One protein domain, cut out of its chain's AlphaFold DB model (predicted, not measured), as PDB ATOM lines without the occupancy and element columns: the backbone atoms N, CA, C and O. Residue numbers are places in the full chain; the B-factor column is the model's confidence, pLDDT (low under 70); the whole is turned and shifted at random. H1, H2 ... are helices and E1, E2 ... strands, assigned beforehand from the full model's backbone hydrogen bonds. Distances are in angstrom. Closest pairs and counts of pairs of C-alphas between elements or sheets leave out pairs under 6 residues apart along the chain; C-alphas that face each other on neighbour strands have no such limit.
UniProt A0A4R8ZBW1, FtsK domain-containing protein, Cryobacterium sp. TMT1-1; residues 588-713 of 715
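AT A GLANCE: This is residues 588 to 713 of the 715 residues of the protein "FtsK domain-containing protein" of Cryobacterium sp. TMT1-1 (UniProt A0A4R8ZBW1). One strongly twisted sheet of six strands runs through the body, with H1 packed on one side of its E2 and E3 end, and H3 and H5 side by side on the other side of the sheet. H2 lies out beyond the sheet, and residues 630 to 635 in the loop after it stick out; the hairpin E5 and E6 ends the sheet at its other side. The 126 printed residues hold five named helices and six named strands in the order E1 H1 E2 H2 E3 H3 H4 E4 H5 E5 E6, class mixed; the mixed sheet runs E2 E3 E1 E4 E5 E6. The whole is compact, with a radius of gyration of the C-alphas of 14.4 A and spans of 41 by 31 by 28 A.

HOW THE PARTS SIT: E1, residues 588 to 591, is an inner strand, parallel to E3, residues 639 to 642, with N 589 and O 640 2.7 A apart. H1, residues 594 to 605, is on the sheet at a height of 8.3 A, along the strands; its closest C-alphas to E3 are Pro 594 and Gly 642, 5.2 A. E2, residues 609 to 611, is an edge strand, parallel to E3, with N 610 and O 639 2.9 A apart. H2, residues 618 to 622, is not on the sheet. H3, residues 644 to 649, stands up from the sheet; its closest C-alphas to E1 are Ala 644 and Val 590, 6.0 A. H4, residues 651 to 658, only grazes the sheet. E4, residues 668 to 672, is parallel to E1, with N 590 and O 670 2.7 A apart. H5, residues 676 to 683, on the same face as H3, touches it, closest C-alphas Ala 644 and Asp 678, 5.7 A, at a shallow tilt of 34 degrees, only just short of steep. E5, residues 698 to 702, is antiparallel to E4, N 671 and O 700 2.8 A apart, and forms a hairpin with E6, residues 708 to 712, N 701 and O 709 2.8 A apart. In H1 to H5 every O i to N i+4 pair is within hydrogen-bond range. E2, H2, E3 is a strand-helix-strand unit, parallel neighbour strands joined through a helix; E1, H1, E2 and E3, H3 H4, E4 are split ones, with another strand between; each crossover is right-handed.

IN THESE COORDINATES: E1 begins at C-alpha 588, (268.417, 356.177, 229.903). H1 is 15.9 A long, E4 12.9 A and E5 13.2 A. E6, 13.4 A, ends at C-alpha 712, (279.903, 364.391, 234.124).

THE WHOLE: The C-alphas farthest apart, Gly 627 and Pro 694, are 41.2 A apart. The printed part has no cut. The links H2 to E3 and H5 to E5 are long. The mean pLDDT of the printed part is 73.4; residues 606 to 608, 613 to 637 and 659 to 666 are under 70.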
ATOM      1  N   LEU A 588     269.465 355.523 230.676       86.94
ATOM      2  CA  LEU A 588     268.417 356.177 229.903       86.94
ATOM      3  C   LEU A 588     268.757 357.661 229.836       86.94
ATOM      4  O   LEU A 588     268.752 358.336 230.856       86.94
ATOM      5  N   ILE A 589     269.101 358.171 228.663       86.81
ATOM      6  CA  ILE A 589     269.551 359.545 228.474       86.81
ATOM      7  C   ILE A 589     268.438 360.342 227.804       86.81
ATOM      8  O   ILE A 589     267.996 360.050 226.692       86.81
ATOM      9  N   VAL A 590     267.994 361.375 228.496       88.56
ATOM     10  CA  VAL A 590     267.140 362.431 227.980       88.56
ATOM     11  C   VAL A 590     268.063 363.551 227.526       88.56
ATOM     12  O   VAL A 590     268.887 364.018 228.309       88.56
ATOM     13  N   SER A 591     267.973 363.980 226.273       89.12
ATOM     14  CA  SER A 591     268.767 365.104 225.784       89.12
ATOM     15  C   SER A 591     267.949 366.028 224.902       89.12
ATOM     16  O   SER A 591     267.161 365.566 224.086       89.12
ATOM     17  N   SER A 592     268.172 367.339 225.011       85.19
ATOM     18  CA  SER A 592     267.589 368.322 224.083       85.19
ATOM     19  C   SER A 592     268.175 368.244 222.666       85.19
ATOM     20  O   SER A 592     267.657 368.865 221.744       85.19
ATOM     21  N   SER A 593     269.257 367.483 222.468       86.06
ATOM     22  CA  SER A 593     269.811 367.187 221.138       86.06
ATOM     23  C   SER A 593     270.287 365.729 221.054       86.06
ATOM     24  O   SER A 593     271.496 365.461 221.052       86.06
ATOM     25  N   PRO A 594     269.340 364.772 220.962       84.19
ATOM     26  CA  PRO A 594     269.602 363.334 221.051       84.19
ATOM     27  C   PRO A 594     270.693 362.848 220.096       84.19
ATOM     28  O   PRO A 594     271.618 362.165 220.530       84.19
ATOM     29  N   THR A 595     270.665 363.279 218.834       83.69
ATOM     30  CA  THR A 595     271.624 362.857 217.801       83.69
ATOM     31  C   THR A 595     273.056 363.290 218.116       83.69
ATOM     32  O   THR A 595     274.012 362.529 217.934       83.69
ATOM     33  N   SER A 596     273.224 364.513 218.629       84.12
ATOM     34  CA  SER A 596     274.527 365.056 219.032       84.12
ATOM     35  C   SER A 596     275.091 364.276 220.219       84.12
ATOM     36  O   SER A 596     276.248 363.852 220.193       84.12
ATOM     37  N   THR A 597     274.257 364.033 221.229       83.31
ATOM     38  CA  THR A 597     274.631 363.307 222.446       83.31
ATOM     39  C   THR A 597     274.917 361.834 222.164       83.31
ATOM     40  O   THR A 597     275.916 361.300 222.645       83.31
ATOM     41  N   ALA A 598     274.116 361.188 221.315       81.75
ATOM     42  CA  ALA A 598     274.330 359.808 220.899       81.75
ATOM     43  C   ALA A 598     275.636 359.648 220.110       81.75
ATOM     44  O   ALA A 598     276.424 358.753 220.403       81.75
ATOM     45  N   THR A 599     275.916 360.547 219.161       81.88
ATOM     46  CA  THR A 599     277.175 360.532 218.393       81.88
ATOM     47  C   THR A 599     278.388 360.706 219.304       81.88
ATOM     48  O   THR A 599     279.372 359.980 219.168       81.88
ATOM     49  N   ARG A 600     278.298 361.616 220.280       82.38
ATOM     50  CA  ARG A 600     279.348 361.831 221.282       82.38
ATOM     51  C   ARG A 600     279.624 360.565 222.093       82.38
ATOM     52  O   ARG A 600     280.766 360.138 222.192       82.38
ATOM     53  N   LEU A 601     278.582 359.920 222.611       80.25
ATOM     54  CA  LEU A 601     278.727 358.710 223.422       80.25
ATOM     55  C   LEU A 601     279.232 357.505 222.621       80.25
ATOM     56  O   LEU A 601     280.048 356.748 223.147       80.25
ATOM     57  N   ARG A 602     278.819 357.351 221.351       81.00
ATOM     58  CA  ARG A 602     279.343 356.299 220.456       81.00
ATOM     59  C   ARG A 602     280.857 356.415 220.277       81.00
ATOM     60  O   ARG A 602     281.548 355.403 220.323       81.00
ATOM     61  N   ASN A 603     281.364 357.638 220.116       77.19
ATOM     62  CA  ASN A 603     282.789 357.890 219.895       77.19
ATOM     63  C   ASN A 603     283.650 357.632 221.141       77.19
ATOM     64  O   ASN A 603     284.814 357.268 221.004       77.19
ATOM     65  N   VAL A 604     283.093 357.834 222.339       77.62
ATOM     66  CA  VAL A 604     283.858 357.813 223.596       77.62
ATOM     67  C   VAL A 604     283.743 356.478 224.323       77.62
ATOM     68  O   VAL A 604     284.735 355.971 224.834       77.62
ATOM     69  N   MET A 605     282.538 355.908 224.393       71.44
ATOM     70  CA  MET A 605     282.271 354.748 225.248       71.44
ATOM     71  C   MET A 605     282.380 353.410 224.510       71.44
ATOM     72  O   MET A 605     282.450 352.385 225.172       71.44
ATOM     73  N   GLY A 606     282.397 353.382 223.168       64.88
ATOM     74  CA  GLY A 606     282.532 352.136 222.388       64.88
ATOM     75  C   GLY A 606     281.399 351.114 222.597       64.88
ATOM     76  O   GLY A 606     281.543 349.948 222.242       64.88
ATOM     77  N   VAL A 607     280.280 351.547 223.183       69.69
ATOM     78  CA  VAL A 607     279.108 350.747 223.571       69.69
ATOM     79  C   VAL A 607     277.945 351.048 222.607       69.69
ATOM     80  O   VAL A 607     277.849 352.181 222.127       69.69
ATOM     81  N   PRO A 608     277.045 350.090 222.302       69.56
ATOM     82  CA  PRO A 608     275.856 350.347 221.489       69.56
ATOM     83  C   PRO A 608     274.954 351.423 222.118       69.56
ATOM     84  O   PRO A 608     274.418 351.250 223.212       69.56
ATOM     85  N   VAL A 609     274.778 352.536 221.396       76.12
ATOM     86  CA  VAL A 609     273.890 353.651 221.763       76.12
ATOM     87  C   VAL A 609     272.679 353.656 220.833       76.12
ATOM     88  O   VAL A 609     272.835 353.885 219.631       76.12
ATOM     89  N   LEU A 610     271.488 353.437 221.390       78.81
ATOM     90  CA  LEU A 610     270.221 353.415 220.657       78.81
ATOM     91  C   LEU A 610     269.533 354.783 220.731       78.81
ATOM     92  O   LEU A 610     269.344 355.320 221.818       78.81
ATOM     93  N   GLU A 611     269.165 355.355 219.585       76.75
ATOM     94  CA  GLU A 611     268.478 356.649 219.493       76.75
ATOM     95  C   GLU A 611     266.976 356.426 219.272       76.75
ATOM     96  O   GLU A 611     266.582 355.729 218.342       76.75
ATOM     97  N   LEU A 612     266.132 356.992 220.136       74.12
ATOM     98  CA  LEU A 612     264.677 356.834 220.050       74.12
ATOM     99  C   LEU A 612     264.067 357.696 218.930       74.12
ATOM    100  O   LEU A 612     263.053 357.321 218.337       74.12
ATOM    101  N   ALA A 613     264.687 358.837 218.613       61.53
ATOM    102  CA  ALA A 613     264.242 359.724 217.544       61.53
ATOM    103  C   ALA A 613     264.407 359.029 216.178       61.53
ATOM    104  O   ALA A 613     265.518 358.726 215.753       61.53
ATOM    105  N   GLY A 614     263.290 358.754 215.496       54.12
ATOM    106  CA  GLY A 614     263.266 358.049 214.207       54.12
ATOM    107  C   GLY A 614     262.917 356.557 214.276       54.12
ATOM    108  O   GLY A 614     262.723 355.942 213.230       54.12
ATOM    109  N   THR A 615     262.744 355.975 215.470       54.16
ATOM    110  CA  THR A 615     262.246 354.593 215.627       54.16
ATOM    111  C   THR A 615     260.718 354.518 215.550       54.16
ATOM    112  O   THR A 615     260.034 354.103 216.479       54.16
ATOM    113  N   SER A 616     260.132 354.886 214.412       44.25
ATOM    114  CA  SER A 616     258.747 354.520 214.090       44.25
ATOM    115  C   SER A 616     258.699 353.058 213.615       44.25
ATOM    116  O   SER A 616     258.461 352.779 212.442       44.25
ATOM    117  N   GLY A 617     258.984 352.097 214.508       52.62
ATOM    118  CA  GLY A 617     259.059 350.688 214.110       52.62
ATOM    119  C   GLY A 617     259.477 349.649 215.174       52.62
ATOM    120  O   GLY A 617     259.667 349.980 216.343       52.62
ATOM    121  N   PRO A 618     259.618 348.367 214.760       45.31
ATOM    122  CA  PRO A 618     259.728 347.162 215.606       45.31
ATOM    123  C   PRO A 618     260.947 347.076 216.547       45.31
ATOM    124  O   PRO A 618     260.988 346.175 217.381       45.31
ATOM    125  N   GLU A 619     261.906 348.001 216.473       51.34
ATOM    126  CA  GLU A 619     263.109 348.026 217.325       51.34
ATOM    127  C   GLU A 619     262.830 348.530 218.755       51.34
ATOM    128  O   GLU A 619     263.329 347.948 219.719       51.34
ATOM    129  N   ALA A 620     261.953 349.528 218.934       48.47
ATOM    130  CA  ALA A 620     261.492 349.945 220.266       48.47
ATOM    131  C   ALA A 620     260.612 348.861 220.925       48.47
ATOM    132  O   ALA A 620     260.661 348.645 222.137       48.47
ATOM    133  N   SER A 621     259.855 348.120 220.106       47.91
ATOM    134  CA  SER A 621     259.070 346.955 220.528       47.91
ATOM    135  C   SER A 621     259.941 345.748 220.884       47.91
ATOM    136  O   SER A 621     259.575 345.003 221.786       47.91
ATOM    137  N   ALA A 622     261.105 345.566 220.247       52.34
ATOM    138  CA  ALA A 622     262.055 344.497 220.571       52.34
ATOM    139  C   ALA A 622     262.658 344.651 221.981       52.34
ATOM    140  O   ALA A 622     262.862 343.654 222.672       52.34
ATOM    141  N   LEU A 623     262.841 345.891 222.455       55.19
ATOM    142  CA  LEU A 623     263.230 346.203 223.839       55.19
ATOM    143  C   LEU A 623     262.104 345.942 224.866       55.19
ATOM    144  O   LEU A 623     262.367 345.881 226.066       55.19
ATOM    145  N   LEU A 624     260.853 345.767 224.417       48.78
ATOM    146  CA  LEU A 624     259.682 345.449 225.249       48.78
ATOM    147  C   LEU A 624     259.387 343.933 225.338       48.78
ATOM    148  O   LEU A 624     258.505 343.540 226.111       48.78
ATOM    149  N   VAL A 625     260.072 343.070 224.576       42.69
ATOM    150  CA  VAL A 625     259.833 341.612 224.582       42.69
ATOM    151  C   VAL A 625     260.645 340.935 225.702       42.69
ATOM    152  O   VAL A 625     261.855 341.153 225.786       42.69
ATOM    153  N   PRO A 626     260.038 340.082 226.555       38.31
ATOM    154  CA  PRO A 626     260.781 339.333 227.567       38.31
ATOM    155  C   PRO A 626     261.801 338.398 226.895       38.31
ATOM    156  O   PRO A 626     261.411 337.504 226.149       38.31
ATOM    157  N   GLY A 627     263.098 338.598 227.158       42.53
ATOM    158  CA  GLY A 627     264.170 337.677 226.750       42.53
ATOM    159  C   GLY A 627     265.108 338.134 225.623       42.53
ATOM    160  O   GLY A 627     266.107 337.461 225.394       42.53
ATOM    161  N   ALA A 628     264.885 339.278 224.965       41.03
ATOM    162  CA  ALA A 628     265.775 339.741 223.883       41.03
ATOM    163  C   ALA A 628     267.133 340.305 224.366       41.03
ATOM    164  O   ALA A 628     268.078 340.393 223.591       41.03
ATOM    165  N   VAL A 629     267.260 340.633 225.657       43.78
ATOM    166  CA  VAL A 629     268.527 341.069 226.288       43.78
ATOM    167  C   VAL A 629     269.340 339.869 226.817       43.78
ATOM    168  O   VAL A 629     270.438 340.026 227.331       43.78
ATOM    169  N   GLY A 630     268.819 338.641 226.683       38.56
ATOM    170  CA  GLY A 630     269.391 337.435 227.290       38.56
ATOM    171  C   GLY A 630     270.407 336.650 226.451       38.56
ATOM    172  O   GLY A 630     270.817 335.583 226.899       38.56
ATOM    173  N   GLN A 631     270.801 337.103 225.253       36.16
ATOM    174  CA  GLN A 631     271.717 336.341 224.377       36.16
ATOM    175  C   GLN A 631     272.779 337.175 223.635       36.16
ATOM    176  O   GLN A 631     273.286 336.764 222.594       36.16
ATOM    177  N   ALA A 632     273.191 338.307 224.200       35.50
ATOM    178  CA  ALA A 632     274.500 338.890 223.916       35.50
ATOM    179  C   ALA A 632     275.231 339.047 225.253       35.50
ATOM    180  O   ALA A 632     274.586 339.393 226.239       35.50
ATOM    181  N   ASP A 633     276.523 338.714 225.284       34.34
ATOM    182  CA  ASP A 633     277.403 338.685 226.461       34.34
ATOM    183  C   ASP A 633     276.991 339.622 227.605       34.34
ATOM    184  O   ASP A 633     276.760 340.817 227.408       34.34
ATOM    185  N   ALA A 634     276.996 339.078 228.823       40.00
ATOM    186  CA  ALA A 634     276.641 339.715 230.093       40.00
ATOM    187  C   ALA A 634     277.531 340.915 230.515       40.00
ATOM    188  O   ALA A 634     277.668 341.194 231.702       40.00
ATOM    189  N   ALA A 635     278.142 341.634 229.573       44.88
ATOM    190  CA  ALA A 635     279.083 342.723 229.820       44.88
ATOM    191  C   ALA A 635     278.747 344.038 229.084       44.88
ATOM    192  O   ALA A 635     279.401 345.049 229.339       44.88
ATOM    193  N   VAL A 636     277.755 344.075 228.181       53.81
ATOM    194  CA  VAL A 636     277.489 345.277 227.368       53.81
ATOM    195  C   VAL A 636     276.347 346.107 227.955       53.81
ATOM    196  O   VAL A 636     275.174 345.747 227.892       53.81
ATOM    197  N   ARG A 637     276.702 347.257 228.529       67.44
ATOM    198  CA  ARG A 637     275.771 348.229 229.111       67.44
ATOM    199  C   ARG A 637     274.841 348.831 228.047       67.44
ATOM    200  O   ARG A 637     275.318 349.418 227.090       67.44
ATOM    201  N   LEU A 638     273.521 348.755 228.215       74.12
ATOM    202  CA  LEU A 638     272.569 349.374 227.280       74.12
ATOM    203  C   LEU A 638     272.463 350.894 227.510       74.12
ATOM    204  O   LEU A 638     272.199 351.324 228.636       74.12
ATOM    205  N   ILE A 639     272.621 351.704 226.454       80.50
ATOM    206  CA  ILE A 639     272.436 353.166 226.489       80.50
ATOM    207  C   ILE A 639     271.343 353.559 225.494       80.50
ATOM    208  O   ILE A 639     271.482 353.322 224.295       80.50
ATOM    209  N   VAL A 640     270.275 354.186 225.984       84.25
ATOM    210  CA  VAL A 640     269.150 354.656 225.159       84.25
ATOM    211  C   VAL A 640     269.071 356.174 225.247       84.25
ATOM    212  O   VAL A 640     269.015 356.706 226.349       84.25
ATOM    213  N   VAL A 641     269.061 356.878 224.116       85.94
ATOM    214  CA  VAL A 641     269.048 358.347 224.038       85.94
ATOM    215  C   VAL A 641     267.778 358.819 223.332       85.94
ATOM    216  O   VAL A 641     267.460 358.353 222.242       85.94
ATOM    217  N   GLY A 642     267.064 359.776 223.915       86.81
ATOM    218  CA  GLY A 642     265.887 360.410 223.311       86.81
ATOM    219  C   GLY A 642     265.661 361.809 223.868       86.81
ATOM    220  O   GLY A 642     266.270 362.175 224.870       86.81
ATOM    221  N   ASP A 643     264.810 362.607 223.229       88.00
ATOM    222  CA  ASP A 643     264.351 363.876 223.804       88.00
ATOM    223  C   ASP A 643     263.164 363.655 224.753       88.00
ATOM    224  O   ASP A 643     262.657 362.538 224.908       88.00
ATOM    225  N   ALA A 644     262.755 364.716 225.452       86.12
ATOM    226  CA  ALA A 644     261.711 364.626 226.466       86.12
ATOM    227  C   ALA A 644     260.356 364.183 225.883       86.12
ATOM    228  O   ALA A 644     259.674 363.349 226.481       86.12
ATOM    229  N   GLU A 645     260.003 364.680 224.697       85.06
ATOM    230  CA  GLU A 645     258.760 364.341 223.997       85.06
ATOM    231  C   GLU A 645     258.755 362.879 223.525       85.06
ATOM    232  O   GLU A 645     257.769 362.162 223.702       85.06
ATOM    233  N   THR A 646     259.879 362.393 222.994       85.12
ATOM    234  CA  THR A 646     260.024 361.010 222.524       85.12
ATOM    235  C   THR A 646     259.953 360.022 223.687       85.12
ATOM    236  O   THR A 646     259.306 358.975 223.572       85.12
ATOM    237  N   TRP A 647     260.569 360.353 224.826       86.12
ATOM    238  CA  TRP A 647     260.446 359.562 226.054       86.12
ATOM    239  C   TRP A 647     259.016 359.560 226.604       86.12
ATOM    240  O   TRP A 647     258.547 358.522 227.072       86.12
ATOM    241  N   GLN A 648     258.298 360.682 226.502       84.25
ATOM    242  CA  GLN A 648     256.889 360.766 226.884       84.25
ATOM    243  C   GLN A 648     255.997 359.904 225.975       84.25
ATOM    244  O   GLN A 648     255.133 359.180 226.473       84.25
ATOM    245  N   ALA A 649     256.232 359.922 224.659       83.50
ATOM    246  CA  ALA A 649     255.520 359.074 223.702       83.50
ATOM    247  C   ALA A 649     255.729 357.572 223.982       83.50
ATOM    248  O   ALA A 649     254.824 356.766 223.772       83.50
ATOM    249  N   HIS A 650     256.894 357.204 224.525       83.69
ATOM    250  CA  HIS A 650     257.261 355.833 224.892       83.69
ATOM    251  C   HIS A 650     257.239 355.592 226.415       83.69
ATOM    252  O   HIS A 650     258.070 354.854 226.951       83.69
ATOM    253  N   TRP A 651     256.268 356.167 227.136       80.75
ATOM    254  CA  TRP A 651     256.179 356.063 228.602       80.75
ATOM    255  C   TRP A 651     256.170 354.620 229.134       80.75
ATOM    256  O   TRP A 651     256.783 354.320 230.157       80.75
ATOM    257  N   THR A 652     255.509 353.694 228.436       79.12
ATOM    258  CA  THR A 652     255.451 352.273 228.822       79.12
ATOM    259  C   THR A 652     256.820 351.588 228.777       79.12
ATOM    260  O   THR A 652     257.086 350.717 229.606       79.12
ATOM    261  N   LEU A 653     257.701 351.995 227.856       78.69
ATOM    262  CA  LEU A 653     259.093 351.542 227.785       78.69
ATOM    263  C   LEU A 653     259.913 352.121 228.940       78.69
ATOM    264  O   LEU A 653     260.599 351.370 229.633       78.69
ATOM    265  N   LEU A 654     259.783 353.425 229.200       79.88
ATOM    266  CA  LEU A 654     260.449 354.093 230.319       79.88
ATOM    267  C   LEU A 654     260.062 353.469 231.672       79.88
ATOM    268  O   LEU A 654     260.934 353.145 232.477       79.88
ATOM    269  N   ALA A 655     258.767 353.238 231.905       76.50
ATOM    270  CA  ALA A 655     258.257 352.632 233.134       76.50
ATOM    271  C   ALA A 655     258.757 351.191 233.331       76.50
ATOM    272  O   ALA A 655     259.082 350.797 234.450       76.50
ATOM    273  N   ARG A 656     258.865 350.408 232.249       76.12
ATOM    274  CA  ARG A 656     259.403 349.041 232.299       76.12
ATOM    275  C   ARG A 656     260.897 349.003 232.594       76.12
ATOM    276  O   ARG A 656     261.306 348.231 233.454       76.12
ATOM    277  N   LEU A 657     261.690 349.839 231.924       76.00
ATOM    278  CA  LEU A 657     263.141 349.904 232.133       76.00
ATOM    279  C   LEU A 657     263.497 350.410 233.538       76.00
ATOM    280  O   LEU A 657     264.493 349.979 234.106       76.00
ATOM    281  N   ARG A 658     262.669 351.279 234.132       74.88
ATOM    282  CA  ARG A 658     262.842 351.731 235.524       74.88
ATOM    283  C   ARG A 658     262.291 350.757 236.573       74.88
ATOM    284  O   ARG A 658     262.706 350.837 237.723       74.88
ATOM    285  N   GLY A 659     261.360 349.874 236.203       63.81
ATOM    286  CA  GLY A 659     260.640 348.975 237.115       63.81
ATOM    287  C   GLY A 659     261.196 347.550 237.242       63.81
ATOM    288  O   GLY A 659     260.544 346.720 237.874       63.81
ATOM    289  N   SER A 660     262.348 347.222 236.642       58.34
ATOM    290  CA  SER A 660     262.943 345.881 236.745       58.34
ATOM    291  C   SER A 660     263.387 345.562 238.181       58.34
ATOM    292  O   SER A 660     264.110 346.322 238.818       58.34
ATOM    293  N   THR A 661     262.925 344.420 238.688       46.12
ATOM    294  CA  THR A 661     262.762 344.054 240.108       46.12
ATOM    295  C   THR A 661     264.013 343.582 240.871       46.12
ATOM    296  O   THR A 661     263.875 343.066 241.977       46.12
ATOM    297  N   SER A 662     265.228 343.744 240.342       52.00
ATOM    298  CA  SER A 662     266.479 343.488 241.080       52.00
ATOM    299  C   SER A 662     267.200 344.811 241.357       52.00
ATOM    300  O   SER A 662     267.497 345.566 240.433       52.00
ATOM    301  N   SER A 663     267.482 345.119 242.631       50.94
ATOM    302  CA  SER A 663     268.038 346.424 243.042       50.94
ATOM    303  C   SER A 663     269.418 346.737 242.449       50.94
ATOM    304  O   SER A 663     269.813 347.896 242.437       50.94
ATOM    305  N   GLU A 664     270.129 345.735 241.924       48.41
ATOM    306  CA  GLU A 664     271.452 345.878 241.296       48.41
ATOM    307  C   GLU A 664     271.397 346.263 239.798       48.41
ATOM    308  O   GLU A 664     272.416 346.618 239.221       48.41
ATOM    309  N   GLN A 665     270.224 346.247 239.144       54.06
ATOM    310  CA  GLN A 665     270.085 346.561 237.703       54.06
ATOM    311  C   GLN A 665     269.080 347.683 237.393       54.06
ATOM    312  O   GLN A 665     268.641 347.834 236.250       54.06
ATOM    313  N   ALA A 666     268.689 348.478 238.386       64.25
ATOM    314  CA  ALA A 666     267.699 349.529 238.192       64.25
ATOM    315  C   ALA A 666     268.240 350.681 237.317       64.25
ATOM    316  O   ALA A 666     269.324 351.217 237.554       64.25
ATOM    317  N   ALA A 667     267.478 351.065 236.288       71.25
ATOM    318  CA  ALA A 667     267.898 352.066 235.313       71.25
ATOM    319  C   ALA A 667     267.960 353.482 235.910       71.25
ATOM    320  O   ALA A 667     266.978 353.969 236.480       71.25
ATOM    321  N   SER A 668     269.087 354.168 235.703       82.12
ATOM    322  CA  SER A 668     269.239 355.591 236.036       82.12
ATOM    323  C   SER A 668     268.871 356.463 234.837       82.12
ATOM    324  O   SER A 668     269.237 356.156 233.697       82.12
ATOM    325  N   LEU A 669     268.160 357.563 235.094       87.62
ATOM    326  CA  LEU A 669     267.753 358.524 234.068       87.62
ATOM    327  C   LEU A 669     268.714 359.718 234.084       87.62
ATOM    328  O   LEU A 669     268.857 360.393 235.100       87.62
ATOM    329  N   VAL A 670     269.380 359.974 232.965       88.25
ATOM    330  CA  VAL A 670     270.374 361.035 232.803       88.25
ATOM    331  C   VAL A 670     269.798 362.139 231.934       88.25
ATOM    332  O   VAL A 670     269.322 361.867 230.843       88.25
ATOM    333  N   PHE A 671     269.875 363.387 232.376       88.69
ATOM    334  CA  PHE A 671     269.390 364.541 231.623       88.69
ATOM    335  C   PHE A 671     270.571 365.388 231.139       88.69
ATOM    336  O   PHE A 671     271.264 366.017 231.943       88.69
ATOM    337  N   ASP A 672     270.791 365.414 229.825       87.44
ATOM    338  CA  ASP A 672     271.829 366.194 229.150       87.44
ATOM    339  C   ASP A 672     271.238 367.411 228.434       87.44
ATOM    340  O   ASP A 672     270.447 367.281 227.500       87.44
ATOM    341  N   ARG A 673     271.662 368.616 228.837       83.31
ATOM    342  CA  ARG A 673     271.201 369.892 228.246       83.31
ATOM    343  C   ARG A 673     269.674 370.072 228.266       83.31
ATOM    344  O   ARG A 673     269.132 370.823 227.457       83.31
ATOM    345  N   CYS A 674     268.984 369.384 229.167       85.00
ATOM    346  CA  CYS A 674     267.541 369.488 229.346       85.00
ATOM    347  C   CYS A 674     267.165 370.744 230.138       85.00
ATOM    348  O   CYS A 674     267.908 371.199 231.010       85.00
ATOM    349  N   SER A 675     265.981 371.281 229.854       87.12
ATOM    350  CA  SER A 675     265.370 372.327 230.669       87.12
ATOM    351  C   SER A 675     264.782 371.750 231.963       87.12
ATOM    352  O   SER A 675     264.555 370.545 232.099       87.12
ATOM    353  N   LEU A 676     264.483 372.621 232.927       85.81
ATOM    354  CA  LEU A 676     263.785 372.231 234.152       85.81
ATOM    355  C   LEU A 676     262.380 371.662 233.860       85.81
ATOM    356  O   LEU A 676     261.917 370.763 234.560       85.81
ATOM    357  N   SER A 677     261.708 372.162 232.818       85.94
ATOM    358  CA  SER A 677     260.428 371.628 232.335       85.94
ATOM    359  C   SER A 677     260.556 370.186 231.853       85.94
ATOM    360  O   SER A 677     259.742 369.359 232.251       85.94
ATOM    361  N   ASP A 678     261.604 369.865 231.089       86.94
ATOM    362  CA  ASP A 678     261.864 368.500 230.605       86.94
ATOM    363  C   ASP A 678     262.131 367.540 231.771       86.94
ATOM    364  O   ASP A 678     261.618 366.421 231.810       86.94
ATOM    365  N   PHE A 679     262.901 368.003 232.763       87.31
ATOM    366  CA  PHE A 679     263.152 367.244 233.982       87.31
ATOM    367  C   PHE A 679     261.851 366.952 234.739       87.31
ATOM    368  O   PHE A 679     261.590 365.803 235.099       87.31
ATOM    369  N   ARG A 680     261.006 367.968 234.964       87.44
ATOM    370  CA  ARG A 680     259.715 367.817 235.662       87.44
ATOM    371  C   ARG A 680     258.740 366.925 234.890       87.44
ATOM    372  O   ARG A 680     258.017 366.150 235.515       87.44
ATOM    373  N   LEU A 681     258.748 367.004 233.559       86.88
ATOM    374  CA  LEU A 681     257.880 366.219 232.682       86.88
ATOM    375  C   LEU A 681     258.099 364.711 232.863       86.88
ATOM    376  O   LEU A 681     257.129 363.974 232.997       86.88
ATOM    377  N   LEU A 682     259.360 364.266 232.907       84.56
ATOM    378  CA  LEU A 682     259.704 362.838 232.971       84.56
ATOM    379  C   LEU A 682     259.937 362.305 234.388       84.56
ATOM    380  O   LEU A 682     259.729 361.118 234.642       84.56
ATOM    381  N   SER A 683     260.381 363.148 235.323       84.12
ATOM    382  CA  SER A 683     260.563 362.738 236.723       84.12
ATOM    383  C   SER A 683     259.259 362.757 237.526       84.12
ATOM    384  O   SER A 683     259.191 362.105 238.567       84.12
ATOM    385  N   HIS A 684     258.251 363.520 237.080       81.69
ATOM    386  CA  HIS A 684     257.042 363.872 237.840       81.69
ATOM    387  C   HIS A 684     257.319 364.486 239.225       81.69
ATOM    388  O   HIS A 684     256.452 364.482 240.101       81.69
ATOM    389  N   ARG A 685     258.515 365.050 239.437       81.56
ATOM    390  CA  ARG A 685     258.903 365.683 240.700       81.56
ATOM    391  C   ARG A 685     258.697 367.187 240.670       81.56
ATOM    392  O   ARG A 685     258.886 367.845 239.650       81.56
ATOM    393  N   ARG A 686     258.323 367.733 241.828       78.50
ATOM    394  CA  ARG A 686     258.231 369.185 242.053       78.50
ATOM    395  C   ARG A 686     259.523 369.775 242.622       78.50
ATOM    396  O   ARG A 686     259.750 370.969 242.454       78.50
ATOM    397  N   GLU A 687     260.348 368.942 243.254       81.44
ATOM    398  CA  GLU A 687     261.655 369.306 243.805       81.44
ATOM    399  C   GLU A 687     262.599 369.828 242.717       81.44
ATOM    400  O   GLU A 687     262.599 369.344 241.582       81.44
ATOM    401  N   LEU A 688     263.401 370.828 243.074       85.81
ATOM    402  CA  LEU A 688     264.404 371.389 242.179       85.81
ATOM    403  C   LEU A 688     265.650 370.493 242.170       85.81
ATOM    404  O   LEU A 688     266.226 370.262 243.234       85.81
ATOM    405  N   PRO A 689     266.110 370.019 240.998       87.44
ATOM    406  CA  PRO A 689     267.385 369.329 240.906       87.44
ATOM    407  C   PRO A 689     268.542 370.306 241.187       87.44
ATOM    408  O   PRO A 689     268.412 371.509 240.912       87.44
ATOM    409  N   PRO A 690     269.694 369.813 241.679       87.12
ATOM    410  CA  PRO A 690     270.862 370.650 241.939       87.12
ATOM    411  C   PRO A 690     271.310 371.372 240.656       87.12
ATOM    412  O   PRO A 690     271.370 370.749 239.597       87.12
ATOM    413  N   PRO A 691     271.629 372.674 240.696       87.44
ATOM    414  CA  PRO A 691     271.936 373.461 239.510       87.44
ATOM    415  C   PRO A 691     273.211 372.962 238.827       87.44
ATOM    416  O   PRO A 691     274.156 372.510 239.476       87.44
ATOM    417  N   LEU A 692     273.237 373.079 237.500       85.38
ATOM    418  CA  LEU A 692     274.385 372.737 236.664       85.38
ATOM    419  C   LEU A 692     275.109 374.021 236.263       85.38
ATOM    420  O   LEU A 692     274.490 374.945 235.728       85.38
ATOM    421  N   ALA A 693     276.419 374.089 236.492       81.75
ATOM    422  CA  ALA A 693     277.215 375.217 236.037       81.75
ATOM    423  C   ALA A 693     277.303 375.210 234.497       81.75
ATOM    424  O   ALA A 693     277.649 374.184 233.894       81.75
ATOM    425  N   PRO A 694     277.038 376.350 233.833       75.19
ATOM    426  CA  PRO A 694     277.100 376.430 232.380       75.19
ATOM    427  C   PRO A 694     278.511 376.103 231.869       75.19
ATOM    428  O   PRO A 694     279.510 376.519 232.456       75.19
ATOM    429  N   GLY A 695     278.590 375.348 230.770       73.50
ATOM    430  CA  GLY A 695     279.848 375.021 230.089       73.50
ATOM    431  C   GLY A 695     280.688 373.898 230.715       73.50
ATOM    432  O   GLY A 695     281.718 373.552 230.148       73.50
ATOM    433  N   ARG A 696     280.268 373.286 231.835       75.94
ATOM    434  CA  ARG A 696     281.012 372.185 232.489       75.94
ATOM    435  C   ARG A 696     280.657 370.771 232.008       75.94
ATOM    436  O   ARG A 696     281.170 369.804 232.562       75.94
ATOM    437  N   GLY A 697     279.762 370.632 231.024       75.50
ATOM    438  CA  GLY A 697     279.330 369.321 230.511       75.50
ATOM    439  C   GLY A 697     278.677 368.421 231.571       75.50
ATOM    440  O   GLY A 697     278.750 367.196 231.468       75.50
ATOM    441  N   ARG A 698     278.096 369.023 232.617       84.31
ATOM    442  CA  ARG A 698     277.432 368.295 233.701       84.31
ATOM    443  C   ARG A 698     276.006 367.915 233.319       84.31
ATOM    444  O   ARG A 698     275.342 368.647 232.590       84.31
ATOM    445  N   VAL A 699     275.555 366.790 233.862       87.06
ATOM    446  CA  VAL A 699     274.229 366.205 233.637       87.06
ATOM    447  C   VAL A 699     273.553 365.899 234.971       87.06
ATOM    448  O   VAL A 699     274.237 365.640 235.968       87.06
ATOM    449  N   TRP A 700     272.219 365.916 234.997       89.19
ATOM    450  CA  TRP A 700     271.469 365.379 236.138       89.19
ATOM    451  C   TRP A 700     271.356 363.871 236.010       89.19
ATOM    452  O   TRP A 700     271.046 363.379 234.930       89.19
ATOM    453  N   VAL A 701     271.557 363.152 237.106       87.62
ATOM    454  CA  VAL A 701     271.309 361.714 237.201       87.62
ATOM    455  C   VAL A 701     270.236 361.507 238.252       87.62
ATOM    456  O   VAL A 701     270.450 361.816 239.418       87.62
ATOM    457  N   LEU A 702     269.077 361.017 237.825       87.19
ATOM    458  CA  LEU A 702     268.034 360.512 238.704       87.19
ATOM    459  C   LEU A 702     268.289 359.019 238.914       87.19
ATOM    460  O   LEU A 702     268.087 358.212 237.997       87.19
ATOM    461  N   HIS A 703     268.746 358.682 240.114       84.12
ATOM    462  CA  HIS A 703     269.000 357.311 240.543       84.12
ATOM    463  C   HIS A 703     267.689 356.560 240.787       84.12
ATOM    464  O   HIS A 703     266.588 357.126 240.795       84.12
ATOM    465  N   SER A 704     267.797 355.246 240.943       75.19
ATOM    466  CA  SER A 704     266.657 354.348 241.143       75.19
ATOM    467  C   SER A 704     265.973 354.522 242.501       75.19
ATOM    468  O   SER A 704     264.754 354.377 242.585       75.19
ATOM    469  N   ASP A 705     266.730 354.898 243.532       73.44
ATOM    470  CA  ASP A 705     266.238 355.311 244.856       73.44
ATOM    471  C   ASP A 705     265.523 356.676 244.832       73.44
ATOM    472  O   ASP A 705     264.846 357.064 245.786       73.44
ATOM    473  N   GLY A 706     265.621 357.387 243.707       76.75
ATOM    474  CA  GLY A 706     265.049 358.701 243.515       76.75
ATOM    475  C   GLY A 706     265.944 359.849 243.982       76.75
ATOM    476  O   GLY A 706     265.471 360.984 243.997       76.75
ATOM    477  N   GLU A 707     267.202 359.615 244.347       82.38
ATOM    478  CA  GLU A 707     268.159 360.699 244.561       82.38
ATOM    479  C   GLU A 707     268.519 361.356 243.218       82.38
ATOM    480  O   GLU A 707     268.626 360.692 242.183       82.38
ATOM    481  N   VAL A 708     268.700 362.680 243.212       86.38
ATOM    482  CA  VAL A 708     269.166 363.415 242.032       86.38
ATOM    483  C   VAL A 708     270.564 363.946 242.295       86.38
ATOM    484  O   VAL A 708     270.739 364.857 243.102       86.38
ATOM    485  N   THR A 709     271.558 363.437 241.569       86.12
ATOM    486  CA  THR A 709     272.944 363.908 241.680       86.12
ATOM    487  C   THR A 709     273.442 364.529 240.378       86.12
ATOM    488  O   THR A 709     272.820 364.421 239.318       86.12
ATOM    489  N   ARG A 710     274.569 365.242 240.455       87.94
ATOM    490  CA  ARG A 710     275.275 365.759 239.273       87.94
ATOM    491  C   ARG A 710     276.361 364.768 238.893       87.94
ATOM    492  O   ARG A 710     277.137 364.374 239.758       87.94
ATOM    493  N   ALA A 711     276.451 364.439 237.613       85.44
ATOM    494  CA  ALA A 711     277.554 363.670 237.050       85.44
ATOM    495  C   ALA A 711     278.159 364.403 235.850       85.44
ATOM    496  O   ALA A 711     277.604 365.388 235.355       85.44
ATOM    497  N   MET A 712     279.310 363.932 235.378       84.19
ATOM    498  CA  MET A 712     279.903 364.391 234.124       84.19
ATOM    499  C   MET A 712     279.609 363.383 233.017       84.19
ATOM    500  O   MET A 712     279.864 362.189 233.179       84.19
ATOM    501  N   LEU A 713     279.088 363.866 231.888       76.19
ATOM    502  CA  LEU A 713     278.985 363.036 230.694       76.19
ATOM    503  C   LEU A 713     280.387 362.930 230.060       76.19
ATOM    504  O   LEU A 713     281.030 363.974 229.898       76.19
TER     505      LEU A 713